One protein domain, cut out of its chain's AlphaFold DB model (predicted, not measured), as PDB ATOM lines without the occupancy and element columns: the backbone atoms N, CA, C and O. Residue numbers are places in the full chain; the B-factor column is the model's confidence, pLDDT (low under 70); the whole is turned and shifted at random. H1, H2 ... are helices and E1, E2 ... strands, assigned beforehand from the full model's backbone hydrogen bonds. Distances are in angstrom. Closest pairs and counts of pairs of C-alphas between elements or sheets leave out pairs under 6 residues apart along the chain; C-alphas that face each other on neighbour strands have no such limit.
ATOM      1  N   HIS A 106     161.099 120.948 125.889       91.81
ATOM      2  CA  HIS A 106     161.753 121.957 125.073       91.81
ATOM      3  C   HIS A 106     161.817 121.547 123.588       91.81
ATOM      4  O   HIS A 106     161.542 122.386 122.724       91.81
ATOM      5  N   LEU A 107     162.018 120.261 123.273       92.62
ATOM      6  CA  LEU A 107     161.846 119.733 121.915       92.62
ATOM      7  C   LEU A 107     160.433 119.995 121.385       92.62
ATOM      8  O   LEU A 107     160.283 120.547 120.293       92.62
ATOM      9  N   VAL A 108     159.396 119.668 122.163       91.62
ATOM     10  CA  VAL A 108     158.002 119.864 121.731       91.62
ATOM     11  C   VAL A 108     157.711 121.344 121.478       91.62
ATOM     12  O   VAL A 108     157.204 121.701 120.413       91.62
ATOM     13  N   LEU A 109     158.108 122.237 122.388       92.50
ATOM     14  CA  LEU A 109     157.938 123.681 122.200       92.50
ATOM     15  C   LEU A 109     158.698 124.199 120.968       92.50
ATOM     16  O   LEU A 109     158.160 125.013 120.220       92.50
ATOM     17  N   THR A 110     159.894 123.672 120.703       91.75
ATOM     18  CA  THR A 110     160.690 124.007 119.511       91.75
ATOM     19  C   THR A 110     160.056 123.489 118.218       91.75
ATOM     20  O   THR A 110     160.212 124.096 117.162       91.75
ATOM     21  N   THR A 111     159.330 122.370 118.252       91.62
ATOM     22  CA  THR A 111     158.581 121.895 117.075       91.62
ATOM     23  C   THR A 111     157.335 122.735 116.803       91.62
ATOM     24  O   THR A 111     157.001 122.974 115.646       91.62
ATOM     25  N   LEU A 112     156.693 123.269 117.849       91.19
ATOM     26  CA  LEU A 112     155.518 124.139 117.721       91.19
ATOM     27  C   LEU A 112     155.829 125.517 117.115       91.19
ATOM     28  O   LEU A 112     154.900 126.224 116.717       91.19
ATOM     29  N   THR A 113     157.101 125.917 117.045       91.75
ATOM     30  CA  THR A 113     157.551 127.147 116.367       91.75
ATOM     31  C   THR A 113     157.951 126.920 114.905       91.75
ATOM     32  O   THR A 113     158.354 127.864 114.230       91.75
ATOM     33  N   LYS A 114     157.836 125.687 114.397       91.25
ATOM     34  CA  LYS A 114     158.204 125.299 113.029       91.25
ATOM     35  C   LYS A 114     156.961 124.913 112.206       91.25
ATOM     36  O   LYS A 114     155.896 124.660 112.780       91.25
ATOM     37  N   PRO A 115     157.063 124.837 110.865       87.25
ATOM     38  CA  PRO A 115     156.014 124.249 110.035       87.25
ATOM     39  C   PRO A 115     155.683 122.823 110.511       87.25
ATOM     40  O   PRO A 115     156.604 122.085 110.864       87.25
ATOM     41  N   PRO A 116     154.402 122.413 110.547       88.69
ATOM     42  CA  PRO A 116     153.223 123.067 109.969       88.69
ATOM     43  C   PRO A 116     152.503 124.068 110.893       88.69
ATOM     44  O   PRO A 116     151.463 124.595 110.510       88.69
ATOM     45  N   PHE A 117     153.001 124.318 112.109       86.81
ATOM     46  CA  PHE A 117     152.322 125.163 113.104       86.81
ATOM     47  C   PHE A 117     152.541 126.666 112.898       86.81
ATOM     48  O   PHE A 117     151.758 127.475 113.397       86.81
ATOM     49  N   GLU A 118     153.593 127.023 112.166       87.81
ATOM     50  CA  GLU A 118     153.942 128.380 111.751       87.81
ATOM     51  C   GLU A 118     154.130 128.421 110.223       87.81
ATOM     52  O   GLU A 118     154.630 127.438 109.663       87.81
ATOM     53  N   PRO A 119     153.758 129.516 109.530       86.19
ATOM     54  CA  PRO A 119     153.267 130.789 110.068       86.19
ATOM     55  C   PRO A 119     151.777 130.765 110.449       86.19
ATOM     56  O   PRO A 119     150.945 130.271 109.687       86.19
ATOM     57  N   MET A 120     151.418 131.371 111.590       81.88
ATOM     58  CA  MET A 120     150.026 131.441 112.087       81.88
ATOM     59  C   MET A 120     149.003 131.954 111.056       81.88
ATOM     60  O   MET A 120     147.852 131.531 111.084       81.88
ATOM     61  N   ALA A 121     149.411 132.851 110.153       83.81
ATOM     62  CA  ALA A 121     148.528 133.454 109.154       83.81
ATOM     63  C   ALA A 121     148.060 132.472 108.064       83.81
ATOM     64  O   ALA A 121     146.992 132.662 107.489       83.81
ATOM     65  N   THR A 122     148.849 131.435 107.772       85.56
ATOM     66  CA  THR A 122     148.570 130.457 106.704       85.56
ATOM     67  C   THR A 122     148.360 129.040 107.239       85.56
ATOM     68  O   THR A 122     148.103 128.113 106.473       85.56
ATOM     69  N   CYS A 123     148.507 128.856 108.549       87.31
ATOM     70  CA  CYS A 123     148.368 127.584 109.242       87.31
ATOM     71  C   CYS A 123     146.902 127.118 109.251       87.31
ATOM     72  O   CYS A 123     145.978 127.918 109.406       87.31
ATOM     73  N   SER A 124     146.673 125.812 109.101       90.25
ATOM     74  CA  SER A 124     145.316 125.267 109.157       90.25
ATOM     75  C   SER A 124     144.730 125.412 110.564       90.25
ATOM     76  O   SER A 124     145.431 125.299 111.575       90.25
ATOM     77  N   LEU A 125     143.408 125.591 110.644       90.38
ATOM     78  CA  LEU A 125     142.704 125.686 111.925       90.38
ATOM     79  C   LEU A 125     142.949 124.452 112.811       90.38
ATOM     80  O   LEU A 125     142.997 124.570 114.034       90.38
ATOM     81  N   TYR A 126     143.158 123.282 112.202       91.31
ATOM     82  CA  TYR A 126     143.510 122.048 112.901       91.31
ATOM     83  C   TYR A 126     144.852 122.162 113.642       91.31
ATOM     84  O   TYR A 126     144.911 121.908 114.847       91.31
ATOM     85  N   HIS A 127     145.916 122.602 112.964       89.75
ATOM     86  CA  HIS A 127     147.240 122.751 113.580       89.75
ATOM     87  C   HIS A 127     147.255 123.858 114.640       89.75
ATOM     88  O   HIS A 127     147.850 123.679 115.706       89.75
ATOM     89  N   LEU A 128     146.542 124.963 114.401       90.38
ATOM     90  CA  LEU A 128     146.386 126.034 115.388       90.38
ATOM     91  C   LEU A 128     145.635 125.552 116.642       90.38
ATOM     92  O   LEU A 128     146.041 125.851 117.768       90.38
ATOM     93  N   SER A 129     144.577 124.760 116.461       90.31
ATOM     94  CA  SER A 129     143.820 124.163 117.569       90.31
ATOM     95  C   SER A 129     144.676 123.182 118.370       90.31
ATOM     96  O   SER A 129     144.650 123.211 119.594       90.31
ATOM     97  N   LEU A 130     145.497 122.358 117.709       90.94
ATOM     98  CA  LEU A 130     146.393 121.425 118.395       90.94
ATOM     99  C   LEU A 130     147.475 122.159 119.204       90.94
ATOM    100  O   LEU A 130     147.704 121.830 120.367       90.94
ATOM    101  N   LYS A 131     148.091 123.191 118.616       91.50
ATOM    102  CA  LYS A 131     149.089 124.037 119.289       91.50
ATOM    103  C   LYS A 131     148.500 124.732 120.515       91.50
ATOM    104  O   LYS A 131     149.088 124.684 121.593       91.50
ATOM    105  N   THR A 132     147.331 125.349 120.370       90.31
ATOM    106  CA  THR A 132     146.656 126.032 121.483       90.31
ATOM    107  C   THR A 132     146.192 125.050 122.556       90.31
ATOM    108  O   THR A 132     146.451 125.294 123.732       90.31
ATOM    109  N   ALA A 133     145.602 123.909 122.186       90.44
ATOM    110  CA  ALA A 133     145.195 122.873 123.134       90.44
ATOM    111  C   ALA A 133     146.386 122.319 123.929       90.44
ATOM    112  O   ALA A 133     146.291 122.199 125.148       90.44
ATOM    113  N   PHE A 134     147.519 122.046 123.273       91.31
ATOM    114  CA  PHE A 134     148.734 121.595 123.954       91.31
ATOM    115  C   PHE A 134     149.257 122.645 124.943       91.31
ATOM    116  O   PHE A 134     149.508 122.324 126.103       91.31
ATOM    117  N   LEU A 135     149.364 123.910 124.521       91.56
ATOM    118  CA  LEU A 135     149.824 124.998 125.390       91.56
ATOM    119  C   LEU A 135     148.898 125.202 126.597       91.56
ATOM    120  O   LEU A 135     149.370 125.349 127.723       91.56
ATOM    121  N   VAL A 136     147.581 125.157 126.392       89.38
ATOM    122  CA  VAL A 136     146.612 125.237 127.493       89.38
ATOM    123  C   VAL A 136     146.747 124.028 128.421       89.38
ATOM    124  O   VAL A 136     146.684 124.204 129.639       89.38
ATOM    125  N   ALA A 137     146.978 122.823 127.893       89.62
ATOM    126  CA  ALA A 137     147.171 121.622 128.705       89.62
ATOM    127  C   ALA A 137     148.385 121.748 129.633       89.62
ATOM    128  O   ALA A 137     148.249 121.552 130.842       89.62
ATOM    129  N   ILE A 138     149.547 122.140 129.097       89.75
ATOM    130  CA  ILE A 138     150.782 122.229 129.890       89.75
ATOM    131  C   ILE A 138     150.763 123.398 130.886       89.75
ATOM    132  O   ILE A 138     151.274 123.254 131.990       89.75
ATOM    133  N   ILE A 139     150.157 124.540 130.529       87.81
ATOM    134  CA  ILE A 139     150.123 125.730 131.398       87.81
ATOM    135  C   ILE A 139     149.086 125.561 132.510       87.81
ATOM    136  O   ILE A 139     149.317 125.979 133.642       87.81
ATOM    137  N   SER A 140     147.925 124.980 132.197       83.56
ATOM    138  CA  SER A 140     146.854 124.837 133.186       83.56
ATOM    139  C   SER A 140     147.086 123.679 134.155       83.56
ATOM    140  O   SER A 140     146.516 123.709 135.244       83.56
ATOM    141  N   ALA A 141     147.877 122.668 133.764       82.25
ATOM    142  CA  ALA A 141     148.052 121.410 134.496       82.25
ATOM    143  C   ALA A 141     146.714 120.750 134.900       82.25
ATOM    144  O   ALA A 141     146.633 120.020 135.889       82.25
ATOM    145  N   ARG A 142     145.644 121.025 134.142       80.19
ATOM    146  CA  ARG A 142     144.293 120.523 134.409       80.19
ATOM    147  C   ARG A 142     144.059 119.180 133.743       80.19
ATOM    148  O   ARG A 142     144.647 118.852 132.713       80.19
ATOM    149  N   ARG A 143     143.132 118.406 134.307       82.25
ATOM    150  CA  ARG A 143     142.684 117.148 133.697       82.25
ATOM    151  C   ARG A 143     142.008 117.428 132.354       82.25
ATOM    152  O   ARG A 143     141.304 118.424 132.196       82.25
ATOM    153  N   VAL A 144     142.127 116.494 131.409       84.88
ATOM    154  CA  VAL A 144     141.499 116.602 130.075       84.88
ATOM    155  C   VAL A 144     139.991 116.864 130.174       84.88
ATOM    156  O   VAL A 144     139.446 117.652 129.408       84.88
ATOM    157  N   SER A 145     139.314 116.274 131.165       83.69
ATOM    158  CA  SER A 145     137.887 116.506 131.419       83.69
ATOM    159  C   SER A 145     137.556 117.950 131.803       83.69
ATOM    160  O   SER A 145     136.484 118.434 131.459       83.69
ATOM    161  N   GLU A 146     138.452 118.642 132.509       83.56
ATOM    162  CA  GLU A 146     138.279 120.055 132.868       83.56
ATOM    163  C   GLU A 146     138.533 120.970 131.676       83.56
ATOM    164  O   GLU A 146     137.802 121.938 131.484       83.56
ATOM    165  N   MET A 147     139.539 120.646 130.858       85.38
ATOM    166  CA  MET A 147     139.797 121.364 129.611       85.38
ATOM    167  C   MET A 147     138.613 121.246 128.651       85.38
ATOM    168  O   MET A 147     138.177 122.245 128.087       85.38
ATOM    169  N   ALA A 148     138.047 120.042 128.524       85.12
ATOM    170  CA  ALA A 148     136.857 119.785 127.718       85.12
ATOM    171  C   ALA A 148     135.597 120.483 128.257       85.12
ATOM    172  O   ALA A 148     134.638 120.683 127.517       85.12
ATOM    173  N   ALA A 149     135.586 120.854 129.540       86.81
ATOM    174  CA  ALA A 149     134.481 121.577 130.153       86.81
ATOM    175  C   ALA A 149     134.579 123.101 129.988       86.81
ATOM    176  O   ALA A 149     133.636 123.795 130.377       86.81
ATOM    177  N   LEU A 150     135.689 123.638 129.461       85.00
ATOM    178  CA  LEU A 150     135.848 125.073 129.211       85.00
ATOM    179  C   LEU A 150     134.857 125.552 128.148       85.00
ATOM    180  O   LEU A 150     134.675 124.909 127.117       85.00
ATOM    181  N   MET A 151     134.244 126.712 128.386       82.19
ATOM    182  CA  MET A 151     133.279 127.303 127.463       82.19
ATOM    183  C   MET A 151     133.826 128.599 126.856       82.19
ATOM    184  O   MET A 151     134.271 129.491 127.579       82.19
ATOM    185  N   ALA A 152     133.761 128.704 125.527       81.44
ATOM    186  CA  ALA A 152     134.201 129.878 124.770       81.44
ATOM    187  C   ALA A 152     133.201 131.054 124.818       81.44
ATOM    188  O   ALA A 152     133.565 132.184 124.505       81.44
ATOM    189  N   GLU A 153     131.950 130.805 125.215       82.12
ATOM    190  CA  GLU A 153     130.883 131.809 125.253       82.12
ATOM    191  C   GLU A 153     131.000 132.747 126.472       82.12
ATOM    192  O   GLU A 153     131.375 132.315 127.571       82.12
ATOM    193  N   PRO A 154     130.651 134.041 126.336       78.88
ATOM    194  CA  PRO A 154     130.446 134.923 127.483       78.88
ATOM    195  C   PRO A 154     129.292 134.408 128.365       78.88
ATOM    196  O   PRO A 154     128.285 133.954 127.826       78.88
ATOM    197  N   PRO A 155     129.370 134.478 129.711       82.31
ATOM    198  CA  PRO A 155     130.388 135.123 130.551       82.31
ATOM    199  C   PRO A 155     131.556 134.202 130.958       82.31
ATOM    200  O   PRO A 155     132.300 134.515 131.895       82.31
ATOM    201  N   PHE A 156     131.694 133.036 130.325       80.88
ATOM    202  CA  PHE A 156     132.648 132.002 130.727       80.88
ATOM    203  C   PHE A 156     134.036 132.204 130.125       80.88
ATOM    204  O   PHE A 156     135.011 131.812 130.760       80.88
ATOM    205  N   THR A 157     134.145 132.890 128.986       84.88
ATOM    206  CA  THR A 157     135.415 133.424 128.479       84.88
ATOM    207  C   THR A 157     135.408 134.950 128.500       84.88
ATOM    208  O   THR A 157     134.530 135.587 127.925       84.88
ATOM    209  N   ILE A 158     136.392 135.544 129.181       85.12
ATOM    210  CA  ILE A 158     136.554 136.999 129.299       85.12
ATOM    211  C   ILE A 158     137.944 137.384 128.799       85.12
ATOM    212  O   ILE A 158     138.956 136.957 129.366       85.12
ATOM    213  N   PHE A 159     137.978 138.217 127.761       85.69
ATOM    214  CA  PHE A 159     139.199 138.812 127.233       85.69
ATOM    215  C   PHE A 159     139.502 140.121 127.964       85.69
ATOM    216  O   PHE A 159     138.679 141.030 128.026       85.69
ATOM    217  N   PHE A 160     140.708 140.217 128.505       87.00
ATOM    218  CA  PHE A 160     141.301 141.446 129.017       87.00
ATOM    219  C   PHE A 160     142.512 141.792 128.147       87.00
ATOM    220  O   PHE A 160     143.054 140.924 127.466       87.00
ATOM    221  N   LYS A 161     143.008 143.031 128.240       85.00
ATOM    222  CA  LYS A 161     144.168 143.502 127.460       85.00
ATOM    223  C   LYS A 161     145.389 142.569 127.545       85.00
ATOM    224  O   LYS A 161     146.080 142.390 126.551       85.00
ATOM    225  N   ASN A 162     145.615 141.953 128.711       87.38
ATOM    226  CA  ASN A 162     146.804 141.133 128.986       87.38
ATOM    227  C   ASN A 162     146.484 139.704 129.460       87.38
ATOM    228  O   ASN A 162     147.394 138.979 129.853       87.38
ATOM    229  N   LYS A 163     145.210 139.300 129.524       82.19
ATOM    230  CA  LYS A 163     144.841 137.966 130.022       82.19
ATOM    231  C   LYS A 163     143.521 137.492 129.439       82.19
ATOM    232  O   LYS A 163     142.637 138.293 129.159       82.19
ATOM    233  N   VAL A 164     143.358 136.180 129.361       85.25
ATOM    234  CA  VAL A 164     142.081 135.537 129.043       85.25
ATOM    235  C   VAL A 164     141.682 134.687 130.236       85.25
ATOM    236  O   VAL A 164     142.490 133.928 130.763       85.25
ATOM    237  N   THR A 165     140.454 134.853 130.718       84.31
ATOM    238  CA  THR A 165     139.903 134.013 131.788       84.31
ATOM    239  C   THR A 165     138.862 133.090 131.190       84.31
ATOM    240  O   THR A 165     137.833 133.577 130.737       84.31
ATOM    241  N   MET A 166     139.127 131.782 131.215       83.19
ATOM    242  CA  MET A 166     138.188 130.745 130.785       83.19
ATOM    243  C   MET A 166     137.663 129.984 132.004       83.19
ATOM    244  O   MET A 166     138.434 129.566 132.875       83.19
ATOM    245  N   ARG A 167     136.346 129.808 132.071       83.38
ATOM    246  CA  ARG A 167     135.643 129.120 133.153       83.38
ATOM    247  C   ARG A 167     135.003 127.839 132.613       83.38
ATOM    248  O   ARG A 167     134.466 127.857 131.504       83.38
TER     249      ARG A 167
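What this domain is: This is residues 106 to 167 of the 198 residues of the protein "Core-binding (CB) domain-containing protein" of Pelodiscus sinensis (UniProt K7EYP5). A small two-stranded hairpin, E1 and E2, lies at one end of a loosely strung-out row of parts, the long helix H2 runs through the middle, and the short helix H1 lies at the other end. The small helix H3 follows H2 and leads by a short link to the hairpin, whose tip, residues 159 to 164, sticks out. The 62 printed residues hold three named helices and then two antiparallel strands, in the order H1, H2, H3, E1, E2, and the class is mixed, helices and strands. The whole is only just loose, close to compact, with a radius of gyration of the C-alphas of 13.1 A and spans of 34 by 25 by 21 A.

How they stand to each other: E1, residues 157 to 160, and E2, residues 163 to 166, form a hairpin at 170 degrees between their directions. N 158 and O 165 are 2.9 A apart, and N 160 and O 163 are 2.8 A apart, both within hydrogen-bond range. H2, residues 125 to 140, is apart from both strands. H3, residues 144 to 148, is close to H2 but not clearly touching it, the closest C-alphas being those of Ala 137 and Met 147, 7.4 A apart. H1, residues 106 to 112, is also close to H2 but not clearly touching, the closest C-alphas being those of Leu 112 and Lys 131, 6.6 A apart. H1 and H2 run opposite ways at a shallow tilt of 29 degrees. In H1, H2 and H3 every O i to N i+4 pair is within hydrogen-bond range.

Where its parts are: E1 is 10.0 A long and E2 9.8 A, ending at C-alpha 166 (138.188, 130.745, 130.785). H2, 21.7 A, begins at C-alpha 125 (142.704, 125.686, 111.925). H3 is 6.1 A and H1 9.9 A, from C-alpha 106 (161.753, 121.957, 125.073).

The domain as a whole: The C-alphas of Leu 107 and Pro 155, the two farthest apart, are 36.1 A apart. The printed part has no cut. The link from H1 to H2 is long, with 12 residues. No printed residue is under 70 in pLDDT.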